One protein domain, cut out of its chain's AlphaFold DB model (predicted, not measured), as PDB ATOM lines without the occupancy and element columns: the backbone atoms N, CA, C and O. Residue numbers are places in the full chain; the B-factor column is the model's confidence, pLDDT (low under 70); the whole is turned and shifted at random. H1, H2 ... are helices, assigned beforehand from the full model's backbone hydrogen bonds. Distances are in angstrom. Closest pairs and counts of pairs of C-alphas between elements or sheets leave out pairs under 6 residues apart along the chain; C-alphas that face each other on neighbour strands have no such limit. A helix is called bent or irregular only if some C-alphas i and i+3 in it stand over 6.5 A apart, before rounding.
ATOM      1  N   ASP A 256      28.134  21.796 -28.247       89.94
ATOM      2  CA  ASP A 256      27.273  20.942 -29.069       89.94
ATOM      3  C   ASP A 256      26.618  19.801 -28.280       89.94
ATOM      4  O   ASP A 256      25.561  19.314 -28.671       89.94
ATOM      5  N   THR A 257      27.218  19.381 -27.164       90.88
ATOM      6  CA  THR A 257      26.774  18.206 -26.396       90.88
ATOM      7  C   THR A 257      25.815  18.534 -25.260       90.88
ATOM      8  O   THR A 257      24.956  17.717 -24.945       90.88
ATOM      9  N   VAL A 258      25.950  19.704 -24.628       93.06
ATOM     10  CA  VAL A 258      25.191  20.058 -23.418       93.06
ATOM     11  C   VAL A 258      24.435  21.364 -23.607       93.06
ATOM     12  O   VAL A 258      23.216  21.399 -23.466       93.06
ATOM     13  N   PHE A 259      25.142  22.451 -23.922       92.75
ATOM     14  CA  PHE A 259      24.543  23.784 -23.868       92.75
ATOM     15  C   PHE A 259      23.560  24.025 -25.008       92.75
ATOM     16  O   PHE A 259      22.420  24.403 -24.765       92.75
ATOM     17  N   LYS A 260      23.974  23.781 -26.249       92.69
ATOM     18  CA  LYS A 260      23.146  23.991 -27.433       92.69
ATOM     19  C   LYS A 260      21.837  23.194 -27.410       92.69
ATOM     20  O   LYS A 260      20.797  23.833 -27.573       92.69
ATOM     21  N   PRO A 261      21.832  21.862 -27.191       93.12
ATOM     22  CA  PRO A 261      20.578  21.115 -27.106       93.12
ATOM     23  C   PRO A 261      19.700  21.589 -25.940       93.12
ATOM     24  O   PRO A 261      18.512  21.811 -26.154       93.12
ATOM     25  N   GLY A 262      20.278  21.849 -24.760       94.06
ATOM     26  CA  GLY A 262      19.517  22.325 -23.599       94.06
ATOM     27  C   GLY A 262      18.879  23.703 -23.805       94.06
ATOM     28  O   GLY A 262      17.740  23.925 -23.413       94.06
ATOM     29  N   ILE A 263      19.569  24.629 -24.481       94.19
ATOM     30  CA  ILE A 263      19.011  25.946 -24.831       94.19
ATOM     31  C   ILE A 263      17.836  25.803 -25.799       94.19
ATOM     32  O   ILE A 263      16.834  26.502 -25.658       94.19
ATOM     33  N   ILE A 264      17.962  24.927 -26.800       91.88
ATOM     34  CA  ILE A 264      16.896  24.687 -27.779       91.88
ATOM     35  C   ILE A 264      15.673  24.078 -27.088       91.88
ATOM     36  O   ILE A 264      14.563  24.538 -27.340       91.88
ATOM     37  N   GLU A 265      15.879  23.089 -26.218       93.12
ATOM     38  CA  GLU A 265      14.822  22.448 -25.432       93.12
ATOM     39  C   GLU A 265      14.089  23.460 -24.545       93.12
ATOM     40  O   GLU A 265      12.870  23.594 -24.643       93.12
ATOM     41  N   GLU A 266      14.822  24.255 -23.762       93.25
ATOM     42  CA  GLU A 266      14.226  25.276 -22.895       93.25
ATOM     43  C   GLU A 266      13.465  26.337 -23.710       93.25
ATOM     44  O   GLU A 266      12.369  26.772 -23.346       93.25
ATOM     45  N   ALA A 267      13.997  26.722 -24.875       91.81
ATOM     46  CA  ALA A 267      13.341  27.671 -25.768       91.81
ATOM     47  C   ALA A 267      12.010  27.157 -26.339       91.81
ATOM     48  O   ALA A 267      11.153  27.978 -26.678       91.81
ATOM     49  N   MET A 268      11.788  25.838 -26.424       89.31
ATOM     50  CA  MET A 268      10.488  25.285 -26.830       89.31
ATOM     51  C   MET A 268       9.380  25.584 -25.812       89.31
ATOM     52  O   MET A 268       8.212  25.641 -26.195       89.31
ATOM     53  N   GLY A 269       9.732  25.822 -24.544       88.88
ATOM     54  CA  GLY A 269       8.796  26.231 -23.494       88.88
ATOM     55  C   GLY A 269       8.374  27.705 -23.563       88.88
ATOM     56  O   GLY A 269       7.443  28.116 -22.867       88.88
ATOM     57  N   LEU A 270       9.029  28.521 -24.396       88.00
ATOM     58  CA  LEU A 270       8.694  29.936 -24.550       88.00
ATOM     59  C   LEU A 270       7.398  30.147 -25.340       88.00
ATOM     60  O   LEU A 270       6.955  29.325 -26.140       88.00
ATOM     61  N   THR A 271       6.821  31.342 -25.194       86.38
ATOM     62  CA  THR A 271       5.753  31.786 -26.098       86.38
ATOM     63  C   THR A 271       6.280  31.845 -27.536       86.38
ATOM     64  O   THR A 271       7.174  32.634 -27.853       86.38
ATOM     65  N   LEU A 272       5.695  31.031 -28.419       85.44
ATOM     66  CA  LEU A 272       6.115  30.837 -29.811       85.44
ATOM     67  C   LEU A 272       5.766  32.030 -30.719       85.44
ATOM     68  O   LEU A 272       4.961  31.941 -31.657       85.44
ATOM     69  N   THR A 273       6.409  33.167 -30.475       87.06
ATOM     70  CA  THR A 273       6.402  34.305 -31.402       87.06
ATOM     71  C   THR A 273       7.055  33.915 -32.739       87.06
ATOM     72  O   THR A 273       7.850  32.970 -32.781       87.06
ATOM     73  N   PRO A 274       6.758  34.612 -33.853       85.81
ATOM     74  CA  PRO A 274       7.393  34.330 -35.144       85.81
ATOM     75  C   PRO A 274       8.929  34.373 -35.087       85.81
ATOM     76  O   PRO A 274       9.587  33.524 -35.685       85.81
ATOM     77  N   ALA A 275       9.492  35.307 -34.310       84.62
ATOM     78  CA  ALA A 275      10.934  35.428 -34.102       84.62
ATOM     79  C   ALA A 275      11.522  34.190 -33.403       84.62
ATOM     80  O   ALA A 275      12.459  33.584 -33.914       84.62
ATOM     81  N   VAL A 276      10.922  33.759 -32.286       87.88
ATOM     82  CA  VAL A 276      11.377  32.572 -31.536       87.88
ATOM     83  C   VAL A 276      11.237  31.301 -32.377       87.88
ATOM     84  O   VAL A 276      12.171  30.507 -32.441       87.88
ATOM     85  N   ARG A 277      10.124  31.133 -33.107       87.88
ATOM     86  CA  ARG A 277       9.931  29.993 -34.023       87.88
ATOM     87  C   ARG A 277      11.001  29.930 -35.109       87.88
ATOM     88  O   ARG A 277      11.540  28.856 -35.372       87.88
ATOM     89  N   SER A 278      11.323  31.072 -35.717       87.88
ATOM     90  CA  SER A 278      12.393  31.149 -36.713       87.88
ATOM     91  C   SER A 278      13.746  30.767 -36.112       87.88
ATOM     92  O   SER A 278      14.496  30.032 -36.747       87.88
ATOM     93  N   LEU A 279      14.052  31.233 -34.898       89.38
ATOM     94  CA  LEU A 279      15.312  30.930 -34.220       89.38
ATOM     95  C   LEU A 279      15.427  29.451 -33.832       89.38
ATOM     96  O   LEU A 279      16.470  28.858 -34.085       89.38
ATOM     97  N   ILE A 280      14.368  28.830 -33.299       90.12
ATOM     98  CA  ILE A 280      14.347  27.388 -32.984       90.12
ATOM     99  C   ILE A 280      14.592  26.562 -34.251       90.12
ATOM    100  O   ILE A 280      15.413  25.646 -34.247       90.12
ATOM    101  N   SER A 281      13.930  26.918 -35.358       88.00
ATOM    102  CA  SER A 281      14.134  26.237 -36.639       88.00
ATOM    103  C   SER A 281      15.575  26.384 -37.142       88.00
ATOM    104  O   SER A 281      16.191  25.391 -37.520       88.00
ATOM    105  N   SER A 282      16.148  27.592 -37.101       87.50
ATOM    106  CA  SER A 282      17.547  27.821 -37.492       87.50
ATOM    107  C   SER A 282      18.548  27.118 -36.572       87.50
ATOM    108  O   SER A 282      19.556  26.608 -37.052       87.50
ATOM    109  N   ALA A 283      18.263  27.034 -35.272       87.56
ATOM    110  CA  ALA A 283      19.114  26.361 -34.296       87.56
ATOM    111  C   ALA A 283      19.133  24.835 -34.492       87.56
ATOM    112  O   ALA A 283      20.200  24.227 -34.400       87.56
ATOM    113  N   GLY A 284      17.984  24.224 -34.810       79.25
ATOM    114  CA  GLY A 284      17.839  22.774 -34.994       79.25
ATOM    115  C   GLY A 284      18.340  22.220 -36.335       79.25
ATOM    116  O   GLY A 284      18.536  21.012 -36.458       79.25
ATOM    117  N   LYS A 285      18.570  23.063 -37.351       70.94
ATOM    118  CA  LYS A 285      19.071  22.609 -38.659       70.94
ATOM    119  C   LYS A 285      20.575  22.313 -38.604       70.94
ATOM    120  O   LYS A 285      21.403  23.223 -38.641       70.94
ATOM    121  N   GLN A 286      20.936  21.031 -38.603       55.47
ATOM    122  CA  GLN A 286      22.271  20.578 -39.003       55.47
ATOM    123  C   GLN A 286      22.389  20.674 -40.530       55.47
ATOM    124  O   GLN A 286      21.948  19.795 -41.261       55.47
ATOM    125  N   THR A 287      22.928  21.801 -41.001       50.91
ATOM    126  CA  THR A 287      23.661  21.946 -42.273       50.91
ATOM    127  C   THR A 287      23.206  21.071 -43.448       50.91
ATOM    128  O   THR A 287      23.982  20.230 -43.882       50.91
ATOM    129  N   ILE A 288      22.029  21.300 -44.041       42.59
ATOM    130  CA  ILE A 288      21.805  20.914 -45.446       42.59
ATOM    131  C   ILE A 288      20.937  21.970 -46.147       42.59
ATOM    132  O   ILE A 288      19.730  22.049 -45.949       42.59
ATOM    133  N   GLY A 289      21.584  22.794 -46.972       49.19
ATOM    134  CA  GLY A 289      21.044  23.224 -48.268       49.19
ATOM    135  C   GLY A 289      19.918  24.259 -48.351       49.19
ATOM    136  O   GLY A 289      19.597  24.640 -49.470       49.19
ATOM    137  N   GLU A 290      19.324  24.750 -47.262       45.84
ATOM    138  CA  GLU A 290      18.241  25.742 -47.378       45.84
ATOM    139  C   GLU A 290      18.722  27.182 -47.164       45.84
ATOM    140  O   GLU A 290      19.046  27.615 -46.056       45.84
ATOM    141  N   ASP A 291      18.702  27.951 -48.252       51.62
ATOM    142  CA  ASP A 291      19.191  29.328 -48.379       51.62
ATOM    143  C   ASP A 291      18.339  30.390 -47.641       51.62
ATOM    144  O   ASP A 291      18.499  31.591 -47.850       51.62
ATOM    145  N   HIS A 292      17.440  29.965 -46.746       52.09
ATOM    146  CA  HIS A 292      16.389  30.808 -46.162       52.09
ATOM    147  C   HIS A 292      16.539  31.105 -44.660       52.09
ATOM    148  O   HIS A 292      15.718  31.833 -44.100       52.09
ATOM    149  N   CYS A 293      17.564  30.587 -43.974       56.28
ATOM    150  CA  CYS A 293      17.802  30.937 -42.569       56.28
ATOM    151  C   CYS A 293      18.652  32.215 -42.443       56.28
ATOM    152  O   CYS A 293      19.780  32.261 -42.930       56.28
ATOM    153  N   LYS A 294      18.116  33.239 -41.752       66.81
ATOM    154  CA  LYS A 294      18.808  34.519 -41.462       66.81
ATOM    155  C   LYS A 294      20.085  34.321 -40.631       66.81
ATOM    156  O   LYS A 294      21.006  35.116 -40.766       66.81
ATOM    157  N   TRP A 295      20.140  33.281 -39.797       77.19
ATOM    158  CA  TRP A 295      21.220  33.031 -38.838       77.19
ATOM    159  C   TRP A 295      21.776  31.614 -38.985       77.19
ATOM    160  O   TRP A 295      21.017  30.684 -39.273       77.19
ATOM    161  N   ASP A 296      23.080  31.439 -38.744       84.44
ATOM    162  CA  ASP A 296      23.648  30.102 -38.567       84.44
ATOM    163  C   ASP A 296      23.134  29.449 -37.274       84.44
ATOM    164  O   ASP A 296      22.609  30.117 -36.381       84.44
ATOM    165  N   SER A 297      23.275  28.129 -37.178       87.50
ATOM    166  CA  SER A 297      22.718  27.342 -36.076       87.50
ATOM    167  C   SER A 297      23.261  27.756 -34.699       87.50
ATOM    168  O   SER A 297      22.489  27.827 -33.747       87.50
ATOM    169  N   ASN A 298      24.550  28.092 -34.576       89.00
ATOM    170  CA  ASN A 298      25.137  28.486 -33.289       89.00
ATOM    171  C   ASN A 298      24.691  29.886 -32.877       89.00
ATOM    172  O   ASN A 298      24.339  30.113 -31.720       89.00
ATOM    173  N   LEU A 299      24.660  30.812 -33.829       88.00
ATOM    174  CA  LEU A 299      24.190  32.166 -33.596       88.00
ATOM    175  C   LEU A 299      22.691  32.194 -33.278       88.00
ATOM    176  O   LEU A 299      22.280  32.889 -32.354       88.00
ATOM    177  N   ALA A 300      21.882  31.384 -33.962       89.12
ATOM    178  CA  ALA A 300      20.469  31.218 -33.642       89.12
ATOM    179  C   ALA A 300      20.273  30.711 -32.204       89.12
ATOM    180  O   ALA A 300      19.468  31.277 -31.466       89.12
ATOM    181  N   THR A 301      21.052  29.712 -31.772       91.88
ATOM    182  CA  THR A 301      21.050  29.234 -30.380       91.88
ATOM    183  C   THR A 301      21.454  30.332 -29.390       91.88
ATOM    184  O   THR A 301      20.804  30.496 -28.361       91.88
ATOM    185  N   LEU A 302      22.490  31.125 -29.683       90.62
ATOM    186  CA  LEU A 302      22.888  32.243 -28.820       90.62
ATOM    187  C   LEU A 302      21.807  33.331 -28.738       90.62
ATOM    188  O   LEU A 302      21.595  33.906 -27.676       90.62
ATOM    189  N   LEU A 303      21.085  33.599 -29.826       89.38
ATOM    190  CA  LEU A 303      19.974  34.551 -29.820       89.38
ATOM    191  C   LEU A 303      18.769  34.018 -29.030       89.38
ATOM    192  O   LEU A 303      18.092  34.804 -28.371       89.38
ATOM    193  N   LEU A 304      18.536  32.699 -29.005       91.12
ATOM    194  CA  LEU A 304      17.534  32.090 -28.119       91.12
ATOM    195  C   LEU A 304      17.836  32.349 -26.640       91.12
ATOM    196  O   LEU A 304      16.902  32.608 -25.883       91.12
ATOM    197  N   LEU A 305      19.111  32.379 -26.229       89.94
ATOM    198  CA  LEU A 305      19.467  32.749 -24.852       89.94
ATOM    199  C   LEU A 305      18.932  34.133 -24.479       89.94
ATOM    200  O   LEU A 305      18.433  34.301 -23.373       89.94
ATOM    201  N   VAL A 306      18.958  35.110 -25.391       87.44
ATOM    202  CA  VAL A 306      18.431  36.463 -25.125       87.44
ATOM    203  C   VAL A 306      16.938  36.428 -24.775       87.44
ATOM    204  O   VAL A 306      16.482  37.230 -23.964       87.44
ATOM    205  N   HIS A 307      16.186  35.480 -25.340       86.38
ATOM    206  CA  HIS A 307      14.772  35.269 -25.026       86.38
ATOM    207  C   HIS A 307      14.537  34.493 -23.720       86.38
ATOM    208  O   HIS A 307      13.462  34.620 -23.136       86.38
ATOM    209  N   LEU A 308      15.518  33.703 -23.274       89.06
ATOM    210  CA  LEU A 308      15.472  32.919 -22.034       89.06
ATOM    211  C   LEU A 308      15.959  33.705 -20.810       89.06
ATOM    212  O   LEU A 308      15.593  33.383 -19.679       89.06
ATOM    213  N   LEU A 309      16.793  34.729 -21.012       83.38
ATOM    214  CA  LEU A 309      17.287  35.558 -19.920       83.38
ATOM    215  C   LEU A 309      16.129  36.325 -19.256       83.38
ATOM    216  O   LEU A 309      15.291  36.914 -19.948       83.38
ATOM    217  N   PRO A 310      16.085  36.380 -17.913       72.75
ATOM    218  CA  PRO A 310      15.065  37.145 -17.219       72.75
ATOM    219  C   PRO A 310      15.179  38.632 -17.589       72.75
ATOM    220  O   PRO A 310      16.289  39.141 -17.794       72.75
ATOM    221  N   PRO A 311      14.055  39.370 -17.643       65.75
ATOM    222  CA  PRO A 311      14.102  40.804 -17.889       65.75
ATOM    223  C   PRO A 311      14.983  41.477 -16.833       65.75
ATOM    224  O   PRO A 311      14.894  41.153 -15.646       65.75
ATOM    225  N   ASP A 325      14.248  43.271 -31.055       78.19
ATOM    226  CA  ASP A 325      14.903  44.544 -31.387       78.19
ATOM    227  C   ASP A 325      16.342  44.597 -30.853       78.19
ATOM    228  O   ASP A 325      17.221  45.212 -31.454       78.19
ATOM    229  N   ALA A 326      16.595  43.959 -29.705       78.88
ATOM    230  CA  ALA A 326      17.931  43.842 -29.141       78.88
ATOM    231  C   ALA A 326      18.837  42.984 -30.034       78.88
ATOM    232  O   ALA A 326      19.977  43.373 -30.267       78.88
ATOM    233  N   ALA A 327      18.337  41.868 -30.574       75.81
ATOM    234  CA  ALA A 327      19.094  41.007 -31.483       75.81
ATOM    235  C   ALA A 327      19.636  41.775 -32.702       75.81
ATOM    236  O   ALA A 327      20.822  41.664 -33.008       75.81
ATOM    237  N   ASP A 328      18.808  42.614 -33.333       73.56
ATOM    238  CA  ASP A 328      19.215  43.414 -34.498       73.56
ATOM    239  C   ASP A 328      20.222  44.532 -34.149       73.56
ATOM    240  O   ASP A 328      20.956  44.998 -35.019       73.56
ATOM    241  N   ARG A 329      20.302  44.955 -32.878       72.31
ATOM    242  CA  ARG A 329      21.321  45.910 -32.396       72.31
ATOM    243  C   ARG A 329      22.610  45.241 -31.924       72.31
ATOM    244  O   ARG A 329      23.654  45.883 -31.928       72.31
ATOM    245  N   LEU A 330      22.527  43.994 -31.461       68.56
ATOM    246  CA  LEU A 330      23.654  43.254 -30.890       68.56
ATOM    247  C   LEU A 330      24.542  42.632 -31.966       68.56
ATOM    248  O   LEU A 330      25.756  42.572 -31.783       68.56
ATOM    249  N   VAL A 331      23.953  42.151 -33.064       67.94
ATOM    250  CA  VAL A 331      24.688  41.395 -34.082       67.94
ATOM    251  C   VAL A 331      24.330  41.880 -35.479       67.94
ATOM    252  O   VAL A 331      23.186  41.782 -35.914       67.94
ATOM    253  N   VAL A 332      25.346  42.315 -36.222       63.00
ATOM    254  CA  VAL A 332      25.247  42.512 -37.671       63.00
ATOM    255  C   VAL A 332      25.779  41.251 -38.349       63.00
ATOM    256  O   VAL A 332      26.984  41.000 -38.357       63.00
ATOM    257  N   TYR A 333      24.882  40.418 -38.880       58.69
ATOM    258  CA  TYR A 333      25.261  39.188 -39.574       58.69
ATOM    259  C   TYR A 333      25.442  39.431 -41.063       58.69
ATOM    260  O   TYR A 333      24.498  39.746 -41.786       58.69
ATOM    261  N   HIS A 334      26.670  39.232 -41.522       56.31
ATOM    262  CA  HIS A 334      26.992  39.204 -42.936       56.31
ATOM    263  C   HIS A 334      27.179  37.746 -43.357       56.31
ATOM    264  O   HIS A 334      28.187  37.124 -43.024       56.31
ATOM    265  N   LYS A 335      26.219  37.198 -44.113       53.31
ATOM    266  CA  LYS A 335      26.381  35.909 -44.802       53.31
ATOM    267  C   LYS A 335      27.334  36.113 -45.981       53.31
ATOM    268  O   LYS A 335      26.911  36.279 -47.120       53.31
ATOM    269  N   VAL A 336      28.630  36.193 -45.704       53.72
ATOM    270  CA  VAL A 336      29.634  36.331 -46.760       53.72
ATOM    271  C   VAL A 336      29.913  34.933 -47.307       53.72
ATOM    272  O   VAL A 336      30.431  34.084 -46.590       53.72
ATOM    273  N   MET A 337      29.620  34.685 -48.588       49.19
ATOM    274  CA  MET A 337      30.050  33.466 -49.303       49.19
ATOM    275  C   MET A 337      31.578  33.390 -49.509       49.19
ATOM    276  O   MET A 337      32.076  32.579 -50.282       49.19
ATOM    277  N   MET A 338      32.345  34.249 -48.841       44.28
ATOM    278  CA  MET A 338      33.793  34.317 -48.945       44.28
ATOM    279  C   MET A 338      34.389  34.199 -47.549       44.28
ATOM    280  O   MET A 338      33.818  34.690 -46.574       44.28
ATOM    281  N   CYS A 339      35.541  33.538 -47.456       50.00
ATOM    282  CA  CYS A 339      36.231  33.325 -46.191       50.00
ATOM    283  C   CYS A 339      36.448  34.652 -45.442       50.00
ATOM    284  O   CYS A 339      36.595  35.712 -46.053       50.00
ATOM    285  N   VAL A 340      36.515  34.592 -44.109       50.38
ATOM    286  CA  VAL A 340      36.669  35.758 -43.214       50.38
ATOM    287  C   VAL A 340      37.799  36.703 -43.663       50.38
ATOM    288  O   VAL A 340      37.693  37.919 -43.523       50.38
ATOM    289  N   ASN A 341      38.861  36.165 -44.271       50.72
ATOM    290  CA  ASN A 341      39.971  36.952 -44.810       50.72
ATOM    291  C   ASN A 341      39.593  37.829 -46.021       50.72
ATOM    292  O   ASN A 341      40.139  38.922 -46.156       50.72
ATOM    293  N   CYS A 342      38.656  37.401 -46.871       46.50
ATOM    294  CA  CYS A 342      38.154  38.216 -47.982       46.50
ATOM    295  C   CYS A 342      37.272  39.371 -47.487       46.50
ATOM    296  O   CYS A 342      37.420  40.490 -47.971       46.50
ATOM    297  N   PHE A 343      36.421  39.133 -46.482       52.28
ATOM    298  CA  PHE A 343      35.574  40.173 -45.881       52.28
ATOM    299  C   PHE A 343      36.390  41.259 -45.163       52.28
ATOM    300  O   PHE A 343      36.136  42.450 -45.328       52.28
ATOM    301  N   CYS A 344      37.419  40.867 -44.403       53.88
ATOM    302  CA  CYS A 344      38.300  41.840 -43.754       53.88
ATOM    303  C   CYS A 344      39.041  42.718 -44.779       53.88
ATOM    304  O   CYS A 344      39.239  43.903 -44.530       53.88
ATOM    305  N   ARG A 345      39.422  42.176 -45.944       50.44
ATOM    306  CA  ARG A 345      40.112  42.947 -46.992       50.44
ATOM    307  C   ARG A 345      39.202  43.939 -47.718       50.44
ATOM    308  O   ARG A 345      39.669  45.022 -48.056       50.44
ATOM    309  N   SER A 346      37.931  43.608 -47.946       44.16
ATOM    310  CA  SER A 346      37.008  44.504 -48.656       44.16
ATOM    311  C   SER A 346      36.586  45.717 -47.820       44.16
ATOM    312  O   SER A 346      36.428  46.806 -48.366       44.16
ATOM    313  N   HIS A 347      36.468  45.571 -46.495       50.34
ATOM    314  CA  HIS A 347      36.039  46.663 -45.610       50.34
ATOM    315  C   HIS A 347      37.167  47.571 -45.094       50.34
ATOM    316  O   HIS A 347      36.886  48.688 -44.667       50.34
ATOM    317  N   VAL A 348      38.438  47.160 -45.176       47.41
ATOM    318  CA  VAL A 348      39.582  48.045 -44.855       47.41
ATOM    319  C   VAL A 348      39.783  49.131 -45.925       47.41
ATOM    320  O   VAL A 348      40.275  50.210 -45.614       47.41
ATOM    321  N   LEU A 349      39.324  48.903 -47.161       41.31
ATOM    322  CA  LEU A 349      39.442  49.864 -48.268       41.31
ATOM    323  C   LEU A 349      38.311  50.907 -48.326       41.31
ATOM    324  O   LEU A 349      38.313  51.756 -49.208       41.31
TER     325      LEU A 349
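AT A GLANCE: This is residues 256 to 311 and 325 to 349 of the 353 residues of the protein "Uncharacterized LOC111841527" of Paramormyrops kingsleyae (UniProt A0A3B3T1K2). Three helices, H1, H2 and H3, pack together as a small triangular core, and from it an arm leads away to a lone helix, H5, which sticks out with residues 340 to 342 and 344 to 348. The short helix H4 sits near H3, on the side away from H1, and the arm starts beyond it. The printed part has 81 residues with five named helices, H1 to H5 in order along the chain, and no named strand; the class is all helix. It is only just loose, close to compact, with a radius of gyration of the C-alphas of 14.4 A. The spans are 45 by 30 by 24 A, and the arm with H5 adds to the longest.

HOW THE PARTS SIT: Begin with the longest helix, H1, residues 256 to 268, and look from it to H3, residues 297 to 308. They touch, closest at the C-alphas of Lys 260 and Thr 301, 6.4 A apart, and run the same way at a steep tilt of 48 degrees. Next find H2, residues 274 to 284, which H1 touches with residues 264 to 268 alone. Their closest C-alphas, of Ile 264 and Ile 280, are 6.4 A apart; this helical hairpin has a shallow tilt of 25 degrees, opposite ways. H2 and H3 form a helical hairpin too and touch, closest at the C-alphas of Ala 283 and Ser 297, 4.1 A apart, at a steep tilt of 44 degrees, opposite ways. Over these three pairs the packing is mostly crossed, but only just, with 1 pair at a shallow tilt. Walk outward to H4, residues 325 to 330: it is close to H3 but not clearly touching, with the C-alphas of Leu 303 and Ala 327 closest at 6.7 A. H5, residues 340 to 348, touches no helix, and it is apart from H4. In H2, H4 and H5 every O i to N i+4 pair is within hydrogen-bond range; in H1 it is 7 of 9 and in H3 6 of 8.

IN THESE COORDINATES: Find C-alpha 256 at (27.273, 20.942, -29.069); from there H1 runs 17.5 A to C-alpha 268. H1 is irregular, but only just: C-alphas 257 and 260 are 6.9 A apart. H2 measures 15.6 A, H3 16.8 A, H4 8.9 A and H5 12.7 A. H3 begins at C-alpha 297, at (22.718, 27.342, -36.076), and H5 ends at C-alpha 348, at (39.582, 48.045, -44.855).

THE WHOLE: The C-alphas of Gly 269 and Leu 349 are the two farthest apart, at 46.0 A. Residues 312 to 324 are not printed, and C-alphas 311 and 325 are 14.0 A apart across this cut. The link from H2 to H3, residues 285 to 296, is long. Look at the B-factor column: pLDDT is under 70 in residues 286 to 294, 311 and 330 to 349.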